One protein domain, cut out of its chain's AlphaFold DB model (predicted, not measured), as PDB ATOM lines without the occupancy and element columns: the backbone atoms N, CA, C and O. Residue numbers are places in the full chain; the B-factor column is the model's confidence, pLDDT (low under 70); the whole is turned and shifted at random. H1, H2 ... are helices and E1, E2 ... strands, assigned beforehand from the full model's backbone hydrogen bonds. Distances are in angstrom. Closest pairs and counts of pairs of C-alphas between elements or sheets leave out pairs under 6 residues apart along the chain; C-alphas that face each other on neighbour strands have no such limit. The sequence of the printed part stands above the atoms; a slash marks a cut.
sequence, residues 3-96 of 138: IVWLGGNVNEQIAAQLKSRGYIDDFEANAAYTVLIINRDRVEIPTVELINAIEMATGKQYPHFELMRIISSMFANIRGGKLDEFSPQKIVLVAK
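This is residues 3 to 96 of the 138 residues of an uncharacterized protein of Thermoprotei archaeon (UniProt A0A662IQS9). Two small three-stranded sheets, E1 E3 E2 and E4 E6 E5, stand apart with their strands running crosswise to each other. H1 covers one face of the first sheet, and H2 runs from the end of E4 to pack on H1, lying between H1 and H3. The printed part has 94 residues with three named helices and six named strands, in the order E1 H1 E2 E3 E4 H2 H3 E5 E6; both sheets are antiparallel, and the class is mixed. It is compact and rounded, with a radius of gyration of the C-alphas of 12.2 A and spans of 34 by 30 by 22 A.

In one sheet E6, residues 90 to 95, is the inner strand between E4, residues 42 to 46, and E5, residues 81 to 86. N 45 and O 91 are 2.8 A apart, and in the hairpin of E5 and E6 N 82 and O 94 are 2.8 A apart, both within hydrogen-bond range. H2, residues 47 to 58, only grazes this sheet with residues 47 to 50; the closest C-alphas of H2 and E6 are those of Thr 47 and Lys 90, 4.7 A apart. H3, residues 64 to 74, only just grazes it with residues 68 to 72. H2 and H3 only just touch, with 3 pairs of C-alphas within 8 A, made by residues 50 to 51 of H2 alone; the closest are those of Ile 51 and Leu 67, 6.7 A apart, and the lines are about perpendicular at 88 degrees. H1, residues 9 to 20, touches H2, closest at the C-alphas of Ile 14 and Ala 53, 5.2 A apart, at a steep tilt of 43 degrees, opposite ways. In the other sheet E3, residues 33 to 37, is the inner strand between E1, residues 3 to 6, and E2, residues 26 to 29. N 5 and O 34 are 2.8 A apart, and in the hairpin of E2 and E3 N 35 and O 28 are 2.8 A apart, both within hydrogen-bond range. H1 is on this sheet at a height over the sheet of 8.5 A, over E3 and E2, and runs along the strands, at 10 degrees to E2 on the local plane; this makes two layers, a helix on one face of a sheet. E1, H1, E2 and E4, H2 H3, E5 are split strand-helix-strand units, two strands running the same way with another between them, each with a right-handed crossover. In H1, H2 and H3 every O i to N i+4 pair is within hydrogen-bond range.

E1 begins at C-alpha 3 (46.437, -20.882, -42.808) and is 10.1 A long. H1 measures 16.7 A, E2 10.3 A, E3 13.0 A and E4 13.4 A. H2, 16.6 A, begins at C-alpha 47 (50.455, -15.118, -28.334). H3 measures 15.4 A and E5 14.1 A; E6, 16.7 A, ends at C-alpha 95 (47.765, -10.327, -46.871).

The two C-alphas farthest apart, those of Gly 59 and Lys 96, are 35.0 A apart. The printed part has no cut and no long link. Its mean pLDDT is 93.5, and no printed residue is under 70.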
ATOM      1  N   ILE A   3      45.378 -20.160 -43.527       95.19
ATOM      2  CA  ILE A   3      46.437 -20.882 -42.808       95.19
ATOM      3  C   ILE A   3      46.038 -22.347 -42.712       95.19
ATOM      4  O   ILE A   3      44.941 -22.649 -42.252       95.19
ATOM      5  N   VAL A   4      46.912 -23.250 -43.154       94.69
ATOM      6  CA  VAL A   4      46.625 -24.690 -43.180       94.69
ATOM      7  C   VAL A   4      47.359 -25.394 -42.046       94.69
ATOM      8  O   VAL A   4      48.589 -25.466 -42.036       94.69
ATOM      9  N   TRP A   5      46.602 -25.961 -41.115       95.19
ATOM     10  CA  TRP A   5      47.105 -26.796 -40.030       95.19
ATOM     11  C   TRP A   5      46.853 -28.270 -40.342       95.19
ATOM     12  O   TRP A   5      45.771 -28.642 -40.795       95.19
ATOM     13  N   LEU A   6      47.854 -29.118 -40.101       88.38
ATOM     14  CA  LEU A   6      47.730 -30.566 -40.279       88.38
ATOM     15  C   LEU A   6      47.104 -31.200 -39.032       88.38
ATOM     16  O   LEU A   6      47.556 -30.938 -37.919       88.38
ATOM     17  N   GLY A   7      46.100 -32.057 -39.232       82.06
ATOM     18  CA  GLY A   7      45.289 -32.664 -38.173       82.06
ATOM     19  C   GLY A   7      43.962 -31.930 -37.933       82.06
ATOM     20  O   GLY A   7      43.881 -30.711 -38.099       82.06
ATOM     21  N   GLY A   8      42.927 -32.694 -37.563       77.19
ATOM     22  CA  GLY A   8      41.541 -32.220 -37.424       77.19
ATOM     23  C   GLY A   8      41.159 -31.795 -36.005       77.19
ATOM     24  O   GLY A   8      41.191 -30.617 -35.693       77.19
ATOM     25  N   ASN A   9      40.840 -32.741 -35.115       87.62
ATOM     26  CA  ASN A   9      40.070 -32.443 -33.890       87.62
ATOM     27  C   ASN A   9      40.649 -31.374 -32.943       87.62
ATOM     28  O   ASN A   9      39.897 -30.546 -32.436       87.62
ATOM     29  N   VAL A  10      41.953 -31.397 -32.644       92.56
ATOM     30  CA  VAL A  10      42.559 -30.400 -31.730       92.56
ATOM     31  C   VAL A  10      42.645 -29.036 -32.413       92.56
ATOM     32  O   VAL A  10      42.291 -28.016 -31.831       92.56
ATOM     33  N   ASN A  11      43.064 -29.024 -33.676       95.25
ATOM     34  CA  ASN A  11      43.190 -27.811 -34.475       95.25
ATOM     35  C   ASN A  11      41.838 -27.148 -34.744       95.25
ATOM     36  O   ASN A  11      41.751 -25.925 -34.711       95.25
ATOM     37  N   GLU A  12      40.792 -27.941 -34.959       96.19
ATOM     38  CA  GLU A  12      39.417 -27.478 -35.113       96.19
ATOM     39  C   GLU A  12      38.944 -26.741 -33.856       96.19
ATOM     40  O   GLU A  12      38.414 -25.637 -33.950       96.19
ATOM     41  N   GLN A  13      39.205 -27.298 -32.667       96.25
ATOM     42  CA  GLN A  13      38.875 -26.640 -31.400       96.25
ATOM     43  C   GLN A  13      39.634 -25.322 -31.222       96.25
ATOM     44  O   GLN A  13      39.038 -24.316 -30.835       96.25
ATOM     45  N   ILE A  14      40.931 -25.303 -31.547       97.06
ATOM     46  CA  ILE A  14      41.739 -24.077 -31.501       97.06
ATOM     47  C   ILE A  14      41.176 -23.037 -32.483       97.06
ATOM     48  O   ILE A  14      40.967 -21.884 -32.108       97.06
ATOM     49  N   ALA A  15      40.872 -23.433 -33.724       97.06
ATOM     50  CA  ALA A  15      40.309 -22.547 -34.740       97.06
ATOM     51  C   ALA A  15      38.942 -21.986 -34.315       97.06
ATOM     52  O   ALA A  15      38.698 -20.786 -34.452       97.06
ATOM     53  N   ALA A  16      38.081 -22.812 -33.714       96.69
ATOM     54  CA  ALA A  16      36.793 -22.381 -33.181       96.69
ATOM     55  C   ALA A  16      36.937 -21.317 -32.082       96.69
ATOM     56  O   ALA A  16      36.177 -20.344 -32.065       96.69
ATOM     57  N   GLN A  17      37.935 -21.449 -31.203       96.81
ATOM     58  CA  GLN A  17      38.227 -20.430 -30.193       96.81
ATOM     59  C   GLN A  17      38.762 -19.134 -30.806       96.81
ATOM     60  O   GLN A  17      38.302 -18.049 -30.454       96.81
ATOM     61  N   LEU A  18      39.683 -19.221 -31.767       96.88
ATOM     62  CA  LEU A  18      40.178 -18.029 -32.460       96.88
ATOM     63  C   LEU A  18      39.054 -17.299 -33.208       96.88
ATOM     64  O   LEU A  18      39.033 -16.066 -33.221       96.88
ATOM     65  N   LYS A  19      38.097 -18.038 -33.785       97.19
ATOM     66  CA  LYS A  19      36.909 -17.471 -34.438       97.19
ATOM     67  C   LYS A  19      36.009 -16.757 -33.434       97.19
ATOM     68  O   LYS A  19      35.626 -15.617 -33.674       97.19
ATOM     69  N   SER A  20      35.694 -17.387 -32.300       96.31
ATOM     70  CA  SER A  20      34.811 -16.788 -31.285       96.31
ATOM     71  C   SER A  20      35.398 -15.518 -30.656       96.31
ATOM     72  O   SER A  20      34.654 -14.616 -30.278       96.31
ATOM     73  N   ARG A  21      36.731 -15.419 -30.604       95.38
ATOM     74  CA  ARG A  21      37.476 -14.224 -30.178       95.38
ATOM     75  C   ARG A  21      37.667 -13.182 -31.287       95.38
ATOM     76  O   ARG A  21      38.136 -12.083 -31.012       95.38
ATOM     77  N   GLY A  22      37.310 -13.506 -32.529       95.75
ATOM     78  CA  GLY A  22      37.397 -12.601 -33.672       95.75
ATOM     79  C   GLY A  22      38.791 -12.469 -34.293       95.75
ATOM     80  O   GLY A  22      39.011 -11.523 -35.049       95.75
ATOM     81  N   TYR A  23      39.722 -13.387 -34.017       96.38
ATOM     82  CA  TYR A  23      41.064 -13.415 -34.625       96.38
ATOM     83  C   TYR A  23      41.088 -14.043 -36.020       96.38
ATOM     84  O   TYR A  23      42.003 -13.789 -36.798       96.38
ATOM     85  N   ILE A  24      40.076 -14.834 -36.351       96.75
ATOM     86  CA  ILE A  24      39.821 -15.323 -37.705       96.75
ATOM     87  C   ILE A  24      38.351 -15.090 -38.041       96.75
ATOM     88  O   ILE A  24      37.528 -14.926 -37.139       96.75
ATOM     89  N   ASP A  25      38.022 -15.055 -39.327       95.88
ATOM     90  CA  ASP A  25      36.648 -14.827 -39.774       95.88
ATOM     91  C   ASP A  25      35.876 -16.146 -39.885       95.88
ATOM     92  O   ASP A  25      34.702 -16.211 -39.517       95.88
ATOM     93  N   ASP A  26      36.540 -17.217 -40.330       97.38
ATOM     94  CA  ASP A  26      35.963 -18.561 -40.357       97.38
ATOM     95  C   ASP A  26      37.037 -19.664 -40.357       97.38
ATOM     96  O   ASP A  26      38.235 -19.372 -40.376       97.38
ATOM     97  N   PHE A  27      36.621 -20.931 -40.345       96.44
ATOM     98  CA  PHE A  27      37.494 -22.076 -40.591       96.44
ATOM     99  C   PHE A  27      36.747 -23.239 -41.262       96.44
ATOM    100  O   PHE A  27      35.548 -23.422 -41.076       96.44
ATOM    101  N   GLU A  28      37.485 -24.060 -42.005       93.12
ATOM    102  CA  GLU A  28      37.025 -25.345 -42.540       93.12
ATOM    103  C   GLU A  28      37.882 -26.465 -41.947       93.12
ATOM    104  O   GLU A  28      39.109 -26.360 -41.930       93.12
ATOM    105  N   ALA A  29      37.271 -27.547 -41.466       91.81
ATOM    106  CA  ALA A  29      37.995 -28.658 -40.852       91.81
ATOM    107  C   ALA A  29      37.540 -30.012 -41.404       91.81
ATOM    108  O   ALA A  29      36.375 -30.220 -41.743       91.81
ATOM    109  N   ASN A  30      38.480 -30.949 -41.485       89.50
ATOM    110  CA  ASN A  30      38.215 -32.369 -41.674       89.50
ATOM    111  C   ASN A  30      39.282 -33.206 -40.949       89.50
ATOM    112  O   ASN A  30      40.152 -32.680 -40.259       89.50
ATOM    113  N   ALA A  31      39.237 -34.528 -41.126       86.00
ATOM    114  CA  ALA A  31      40.160 -35.444 -40.456       86.00
ATOM    115  C   ALA A  31      41.652 -35.160 -40.739       86.00
ATOM    116  O   ALA A  31      42.497 -35.400 -39.877       86.00
ATOM    117  N   ALA A  32      41.986 -34.661 -41.932       87.06
ATOM    118  CA  ALA A  32      43.361 -34.450 -42.373       87.06
ATOM    119  C   ALA A  32      43.884 -33.037 -42.077       87.06
ATOM    120  O   ALA A  32      45.076 -32.875 -41.806       87.06
ATOM    121  N   TYR A  33      43.028 -32.016 -42.138       91.25
ATOM    122  CA  TYR A  33      43.456 -30.626 -42.022       91.25
ATOM    123  C   TYR A  33      42.395 -29.707 -41.418       91.25
ATOM    124  O   TYR A  33      41.196 -29.958 -41.513       91.25
ATOM    125  N   THR A  34      42.873 -28.590 -40.873       96.06
ATOM    126  CA  THR A  34      42.069 -27.424 -40.495       96.06
ATOM    127  C   THR A  34      42.596 -26.204 -41.247       96.06
ATOM    128  O   THR A  34      43.796 -25.933 -41.232       96.06
ATOM    129  N   VAL A  35      41.719 -25.479 -41.934       95.88
ATOM    130  CA  VAL A  35      42.035 -24.282 -42.719       95.88
ATOM    131  C   VAL A  35      41.397 -23.080 -42.040       95.88
ATOM    132  O   VAL A  35      40.178 -22.984 -41.965       95.88
ATOM    133  N   LEU A  36      42.217 -22.149 -41.563       96.94
ATOM    134  CA  LEU A  36      41.759 -20.881 -40.997       96.94
ATOM    135  C   LEU A  36      41.550 -19.876 -42.121       96.94
ATOM    136  O   LEU A  36      42.422 -19.733 -42.979       96.94
ATOM    137  N   ILE A  37      40.449 -19.135 -42.073       95.44
ATOM    138  CA  ILE A  37      40.073 -18.130 -43.067       95.44
ATOM    139  C   ILE A  37      40.121 -16.746 -42.415       95.44
ATOM    140  O   ILE A  37      39.405 -16.461 -41.455       95.44
ATOM    141  N   ILE A  38      40.969 -15.869 -42.955       94.62
ATOM    142  CA  ILE A  38      41.124 -14.476 -42.516       94.62
ATOM    143  C   ILE A  38      40.906 -13.558 -43.723       94.62
ATOM    144  O   ILE A  38      41.772 -13.407 -44.586       94.62
ATOM    145  N   ASN A  39      39.754 -12.912 -43.788       90.81
ATOM    146  CA  ASN A  39      39.315 -11.976 -44.819       90.81
ATOM    147  C   ASN A  39      39.670 -10.525 -44.460       90.81
ATOM    148  O   ASN A  39      38.863  -9.609 -44.615       90.81
ATOM    149  N   ARG A  40      40.894 -10.318 -43.968       89.94
ATOM    150  CA  ARG A  40      41.419  -9.015 -43.546       89.94
ATOM    151  C   ARG A  40      42.805  -8.803 -44.130       89.94
ATOM    152  O   ARG A  40      43.548  -9.762 -44.336       89.94
ATOM    153  N   ASP A  41      43.153  -7.543 -44.363       91.06
ATOM    154  CA  ASP A  41      44.463  -7.174 -44.912       91.06
ATOM    155  C   ASP A  41      45.581  -7.358 -43.866       91.06
ATOM    156  O   ASP A  41      46.715  -7.690 -44.213       91.06
ATOM    157  N   ARG A  42      45.243  -7.224 -42.577       94.31
ATOM    158  CA  ARG A  42      46.126  -7.468 -41.433       94.31
ATOM    159  C   ARG A  42      45.335  -8.075 -40.280       94.31
ATOM    160  O   ARG A  42      44.216  -7.641 -40.005       94.31
ATOM    161  N   VAL A  43      45.936  -9.024 -39.572       95.94
ATOM    162  CA  VAL A  43      45.440  -9.477 -38.270       95.94
ATOM    163  C   VAL A  43      46.582  -9.615 -37.279       95.94
ATOM    164  O   VAL A  43      47.709  -9.939 -37.644       95.94
ATOM    165  N   GLU A  44      46.270  -9.328 -36.023       97.44
ATOM    166  CA  GLU A  44      47.177  -9.433 -34.892       97.44
ATOM    167  C   GLU A  44      46.544 -10.375 -33.870       97.44
ATOM    168  O   GLU A  44      45.440 -10.121 -33.390       97.44
ATOM    169  N   ILE A  45      47.229 -11.479 -33.587       96.94
ATOM    170  CA  ILE A  45      46.794 -12.501 -32.639       96.94
ATOM    171  C   ILE A  45      47.755 -12.451 -31.451       96.94
ATOM    172  O   ILE A  45      48.941 -12.744 -31.631       96.94
ATOM    173  N   PRO A  46      47.301 -12.075 -30.246       97.12
ATOM    174  CA  PRO A  46      48.130 -12.155 -29.056       97.12
ATOM    175  C   PRO A  46      48.594 -13.593 -28.828       97.12
ATOM    176  O   PRO A  46      47.795 -14.530 -28.875       97.12
ATOM    177  N   THR A  47      49.878 -13.780 -28.539       95.50
ATOM    178  CA  THR A  47      50.455 -15.118 -28.334       95.50
ATOM    179  C   THR A  47      49.786 -15.832 -27.157       95.50
ATOM    180  O   THR A  47      49.567 -17.038 -27.211       95.50
ATOM    181  N   VAL A  48      49.368 -15.080 -26.132       95.12
ATOM    182  CA  VAL A  48      48.615 -15.606 -24.983       95.12
ATOM    183  C   VAL A  48      47.282 -16.250 -25.378       95.12
ATOM    184  O   VAL A  48      46.905 -17.261 -24.797       95.12
ATOM    185  N   GLU A  49      46.594 -15.738 -26.399       96.00
ATOM    186  CA  GLU A  49      45.320 -16.309 -26.857       96.00
ATOM    187  C   GLU A  49      45.533 -17.653 -27.555       96.00
ATOM    188  O   GLU A  49      44.746 -18.579 -27.376       96.00
ATOM    189  N   LEU A  50      46.639 -17.797 -28.291       95.31
ATOM    190  CA  LEU A  50      47.027 -19.074 -28.891       95.31
ATOM    191  C   LEU A  50      47.456 -20.090 -27.836       95.31
ATOM    192  O   LEU A  50      47.063 -21.249 -27.931       95.31
ATOM    193  N   ILE A  51      48.219 -19.660 -26.826       95.62
ATOM    194  CA  ILE A  51      48.585 -20.511 -25.686       95.62
ATOM    195  C   ILE A  51      47.315 -21.022 -25.003       95.62
ATOM    196  O   ILE A  51      47.123 -22.230 -24.917       95.62
ATOM    197  N   ASN A  52      46.408 -20.119 -24.621       95.06
ATOM    198  CA  ASN A  52      45.147 -20.481 -23.979       95.06
ATOM    199  C   ASN A  52      44.336 -21.458 -24.840       95.06
ATOM    200  O   ASN A  52      43.828 -22.453 -24.325       95.06
ATOM    201  N   ALA A  53      44.255 -21.219 -26.151       95.88
ATOM    202  CA  ALA A  53      43.518 -22.096 -27.049       95.88
ATOM    203  C   ALA A  53      44.138 -23.497 -27.162       95.88
ATOM    204  O   ALA A  53      43.407 -24.489 -27.143       95.88
ATOM    205  N   ILE A  54      45.470 -23.599 -27.223       95.19
ATOM    206  CA  ILE A  54      46.192 -24.880 -27.228       95.19
ATOM    207  C   ILE A  54      45.964 -25.628 -25.914       95.19
ATOM    208  O   ILE A  54      45.618 -26.810 -25.932       95.19
ATOM    209  N   GLU A  55      46.136 -24.962 -24.774       95.00
ATOM    210  CA  GLU A  55      46.004 -25.598 -23.461       95.00
ATOM    211  C   GLU A  55      44.563 -26.048 -23.199       95.00
ATOM    212  O   GLU A  55      44.347 -27.161 -22.718       95.00
ATOM    213  N   MET A  56      43.567 -25.251 -23.599       93.88
ATOM    214  CA  MET A  56      42.157 -25.638 -23.513       93.88
ATOM    215  C   MET A  56      41.816 -26.819 -24.427       93.88
ATOM    216  O   MET A  56      41.116 -27.731 -23.996       93.88
ATOM    217  N   ALA A  57      42.301 -26.829 -25.672       93.56
ATOM    218  CA  ALA A  57      42.000 -27.898 -26.629       93.56
ATOM    219  C   ALA A  57      42.708 -29.224 -26.293       93.56
ATOM    220  O   ALA A  57      42.225 -30.300 -26.641       93.56
ATOM    221  N   THR A  58      43.868 -29.161 -25.633       92.12
ATOM    222  CA  THR A  58      44.669 -30.343 -25.268       92.12
ATOM    223  C   THR A  58      44.471 -30.796 -23.821       92.12
ATOM    224  O   THR A  58      44.817 -31.933 -23.493       92.12
ATOM    225  N   GLY A  59      43.951 -29.923 -22.954       92.69
ATOM    226  CA  GLY A  59      43.861 -30.132 -21.509       92.69
ATOM    227  C   GLY A  59      45.221 -30.185 -20.806       92.69
ATOM    228  O   GLY A  59      45.321 -30.758 -19.721       92.69
ATOM    229  N   LYS A  60      46.286 -29.662 -21.430       91.62
ATOM    230  CA  LYS A  60      47.669 -29.762 -20.945       91.62
ATOM    231  C   LYS A  60      48.327 -28.396 -20.887       91.62
ATOM    232  O   LYS A  60      48.188 -27.611 -21.814       91.62
ATOM    233  N   GLN A  61      49.105 -28.173 -19.832       92.75
ATOM    234  CA  GLN A  61      50.048 -27.064 -19.760       92.75
ATOM    235  C   GLN A  61      51.400 -27.503 -20.308       92.75
ATOM    236  O   GLN A  61      51.858 -28.617 -20.039       92.75
ATOM    237  N   TYR A  62      52.039 -26.619 -21.064       90.19
ATOM    238  CA  TYR A  62      53.316 -26.888 -21.715       90.19
ATOM    239  C   TYR A  62      54.370 -25.873 -21.262       90.19
ATOM    240  O   TYR A  62      54.044 -24.712 -21.006       90.19
ATOM    241  N   PRO A  63      55.656 -26.256 -21.208       94.25
ATOM    242  CA  PRO A  63      56.730 -25.288 -21.041       94.25
ATOM    243  C   PRO A  63      56.680 -24.221 -22.140       94.25
ATOM    244  O   PRO A  63      56.435 -24.527 -23.309       94.25
ATOM    245  N   HIS A  64      56.982 -22.968 -21.787       89.62
ATOM    246  CA  HIS A  64      56.867 -21.842 -22.720       89.62
ATOM    247  C   HIS A  64      57.647 -22.058 -24.030       89.62
ATOM    248  O   HIS A  64      57.146 -21.754 -25.108       89.62
ATOM    249  N   PHE A  65      58.846 -22.646 -23.964       92.06
ATOM    250  CA  PHE A  65      59.642 -22.924 -25.163       92.06
ATOM    251  C   PHE A  65      58.953 -23.920 -26.118       92.06
ATOM    252  O   PHE A  65      59.055 -23.776 -27.337       92.06
ATOM    253  N   GLU A  66      58.231 -24.911 -25.584       93.00
ATOM    254  CA  GLU A  66      57.487 -25.880 -26.392       93.00
ATOM    255  C   GLU A  66      56.275 -25.226 -27.039       93.00
ATOM    256  O   GLU A  66      56.053 -25.430 -28.234       93.00
ATOM    257  N   LEU A  67      55.549 -24.389 -26.289       93.31
ATOM    258  CA  LEU A  67      54.429 -23.607 -26.815       93.31
ATOM    259  C   LEU A  67      54.872 -22.749 -27.989       93.31
ATOM    260  O   LEU A  67      54.266 -22.820 -29.051       93.31
ATOM    261  N   MET A  68      55.967 -22.003 -27.845       93.19
ATOM    262  CA  MET A  68      56.460 -21.158 -28.933       93.19
ATOM    263  C   MET A  68      56.859 -21.976 -30.167       93.19
ATOM    264  O   MET A  68      56.623 -21.533 -31.291       93.19
ATOM    265  N   ARG A  69      57.391 -23.194 -29.989       92.50
ATOM    266  CA  ARG A  69      57.705 -24.106 -31.100       92.50
ATOM    267  C   ARG A  69      56.446 -24.640 -31.791       92.50
ATOM    268  O   ARG A  69      56.413 -24.696 -33.019       92.50
ATOM    269  N   ILE A  70      55.430 -25.029 -31.020       92.56
ATOM    270  CA  ILE A  70      54.128 -25.473 -31.543       92.56
ATOM    271  C   ILE A  70      53.474 -24.325 -32.308       92.56
ATOM    272  O   ILE A  70      53.142 -24.468 -33.477       92.56
ATOM    273  N   ILE A  71      53.369 -23.159 -31.677       94.44
ATOM    274  CA  ILE A  71      52.766 -21.966 -32.260       94.44
ATOM    275  C   ILE A  71      53.498 -21.577 -33.546       94.44
ATOM    276  O   ILE A  71      52.856 -21.346 -34.562       94.44
ATOM    277  N   SER A  72      54.834 -21.580 -33.558       92.06
ATOM    278  CA  SER A  72      55.605 -21.302 -34.774       92.06
ATOM    279  C   SER A  72      55.265 -22.259 -35.923       92.06
ATOM    280  O   SER A  72      55.127 -21.807 -37.061       92.06
ATOM    281  N   SER A  73      55.069 -23.555 -35.651       91.94
ATOM    282  CA  SER A  73      54.754 -24.536 -36.698       91.94
ATOM    283  C   SER A  73      53.334 -24.389 -37.255       91.94
ATOM    284  O   SER A  73      53.114 -24.650 -38.440       91.94
ATOM    285  N   MET A  74      52.389 -23.883 -36.456       93.88
ATOM    286  CA  MET A  74      51.024 -23.583 -36.907       93.88
ATOM    287  C   MET A  74      51.003 -22.531 -38.030       93.88
ATOM    288  O   MET A  74      50.119 -22.548 -38.882       93.88
ATOM    289  N   PHE A  75      51.998 -21.647 -38.112       93.75
ATOM    290  CA  PHE A  75      52.079 -20.622 -39.162       93.75
ATOM    291  C   PHE A  75      53.002 -21.004 -40.329       93.75
ATOM    292  O   PHE A  75      53.328 -20.155 -41.157       93.75
ATOM    293  N   ALA A  76      53.391 -22.279 -40.451       90.88
ATOM    294  CA  ALA A  76      54.271 -22.744 -41.527       90.88
ATOM    295  C   ALA A  76      53.616 -22.712 -42.923       90.88
ATOM    296  O   ALA A  76      54.310 -22.548 -43.924       90.88
ATOM    297  N   ASN A  77      52.286 -22.850 -43.007       92.75
ATOM    298  CA  ASN A  77      51.556 -22.962 -44.275       92.75
ATOM    299  C   ASN A  77      50.534 -21.830 -44.450       92.75
ATOM    300  O   ASN A  77      49.329 -22.039 -44.299       92.75
ATOM    301  N   ILE A  78      51.012 -20.635 -44.801       94.25
ATOM    302  CA  ILE A  78      50.161 -19.466 -45.072       94.25
ATOM    303  C   ILE A  78      49.958 -19.303 -46.586       94.25
ATOM    304  O   ILE A  78      50.919 -19.220 -47.355       94.25
ATOM    305  N   ARG A  79      48.699 -19.202 -47.028       90.94
ATOM    306  CA  ARG A  79      48.307 -18.971 -48.427       90.94
ATOM    307  C   ARG A  79      47.668 -17.591 -48.597       90.94
ATOM    308  O   ARG A  79      46.819 -17.170 -47.814       90.94
ATOM    309  N   GLY A  80      48.071 -16.863 -49.642       88.19
ATOM    310  CA  GLY A  80      47.577 -15.503 -49.914       88.19
ATOM    311  C   GLY A  80      47.952 -14.457 -48.849       88.19
ATOM    312  O   GLY A  80      47.352 -13.388 -48.800       88.19
ATOM    313  N   GLY A  81      48.924 -14.766 -47.989       91.69
ATOM    314  CA  GLY A  81      49.422 -13.916 -46.909       91.69
ATOM    315  C   GLY A  81      50.861 -14.271 -46.543       91.69
ATOM    316  O   GLY A  81      51.475 -15.131 -47.185       91.69
ATOM    317  N   LYS A  82      51.402 -13.602 -45.528       93.50
ATOM    318  CA  LYS A  82      52.689 -13.922 -44.902       93.50
ATOM    319  C   LYS A  82      52.649 -13.617 -43.404       93.50
ATOM    320  O   LYS A  82      51.852 -12.793 -42.954       93.50
ATOM    321  N   LEU A  83      53.543 -14.270 -42.673       94.12
ATOM    322  CA  LEU A  83      53.900 -13.903 -41.310       94.12
ATOM    323  C   LEU A  83      54.784 -12.657 -41.369       94.12
ATOM    324  O   LEU A  83      55.827 -12.677 -42.022       94.12
ATOM    325  N   ASP A  84      54.322 -11.571 -40.761       95.75
ATOM    326  CA  ASP A  84      55.025 -10.284 -40.737       95.75
ATOM    327  C   ASP A  84      55.806 -10.108 -39.431       95.75
ATOM    328  O   ASP A  84      56.956  -9.685 -39.443       95.75
ATOM    329  N   GLU A  85      55.204 -10.520 -38.313       95.56
ATOM    330  CA  GLU A  85      55.831 -10.503 -36.993       95.56
ATOM    331  C   GLU A  85      55.514 -11.799 -36.248       95.56
ATOM    332  O   GLU A  85      54.375 -12.276 -36.254       95.56
ATOM    333  N   PHE A  86      56.523 -12.336 -35.567       94.75
ATOM    334  CA  PHE A  86      56.375 -13.410 -34.599       94.75
ATOM    335  C   PHE A  86      57.172 -13.046 -33.352       94.75
ATOM    336  O   PHE A  86      58.405 -13.066 -33.367       94.75
ATOM    337  N   SER A  87      56.474 -12.690 -32.281       93.31
ATOM    338  CA  SER A  87      57.074 -12.291 -31.013       93.31
ATOM    339  C   SER A  87      56.405 -13.015 -29.837       93.31
ATOM    340  O   SER A  87      55.322 -13.591 -29.976       93.31
ATOM    341  N   PRO A  88      57.023 -13.005 -28.643       90.50
ATOM    342  CA  PRO A  88      56.394 -13.567 -27.449       90.50
ATOM    343  C   PRO A  88      55.058 -12.902 -27.089       90.50
ATOM    344  O   PRO A  88      54.251 -13.499 -26.385       90.50
ATOM    345  N   GLN A  89      54.811 -11.677 -27.559       94.56
ATOM    346  CA  GLN A  89      53.585 -10.934 -27.281       94.56
ATOM    347  C   GLN A  89      52.498 -11.205 -28.322       94.56
ATOM    348  O   GLN A  89      51.322 -11.299 -27.961       94.56
ATOM    349  N   LYS A  90      52.868 -11.310 -29.602       96.25
ATOM    350  CA  LYS A  90      51.896 -11.377 -30.691       96.25
ATOM    351  C   LYS A  90      52.424 -12.011 -31.970       96.25
ATOM    352  O   LYS A  90      53.622 -12.092 -32.229       96.25
ATOM    353  N   ILE A  91      51.469 -12.370 -32.812       96.12
ATOM    354  CA  ILE A  91      51.667 -12.868 -34.164       96.12
ATOM    355  C   ILE A  91      50.906 -11.954 -35.109       96.12
ATOM    356  O   ILE A  91      49.703 -11.740 -34.943       96.12
ATOM    357  N   VAL A  92      51.605 -11.413 -36.102       96.94
ATOM    358  CA  VAL A  92      51.017 -10.518 -37.098       96.94
ATOM    359  C   VAL A  92      51.059 -11.191 -38.456       96.94
ATOM    360  O   VAL A  92      52.115 -11.597 -38.941       96.94
ATOM    361  N   LEU A  93      49.893 -11.268 -39.087       95.62
ATOM    362  CA  LEU A  93      49.731 -11.767 -40.443       95.62
ATOM    363  C   LEU A  93      49.265 -10.631 -41.340       95.62
ATOM    364  O   LEU A  93      48.366  -9.868 -40.977       95.62
ATOM    365  N   VAL A  94      49.850 -10.553 -42.530       94.56
ATOM    366  CA  VAL A  94      49.465  -9.579 -43.556       94.56
ATOM    367  C   VAL A  94      49.145 -10.292 -44.861       94.56
ATOM    368  O   VAL A  94      49.798 -11.272 -45.237       94.56
ATOM    369  N   ALA A  95      48.116  -9.819 -45.556       89.31
ATOM    370  CA  ALA A  95      47.765 -10.327 -46.871       89.31
ATOM    371  C   ALA A  95      48.872  -9.960 -47.875       89.31
ATOM    372  O   ALA A  95      49.406  -8.853 -47.840       89.31
ATOM    373  N   LYS A  96      49.227 -10.886 -48.777       83.50
ATOM    374  CA  LYS A  96      50.162 -10.583 -49.880       83.50
ATOM    375  C   LYS A  96      49.503  -9.687 -50.926       83.50
ATOM    376  O   LYS A  96      50.171  -8.863 -51.534       83.50
TER     377      LYS A  96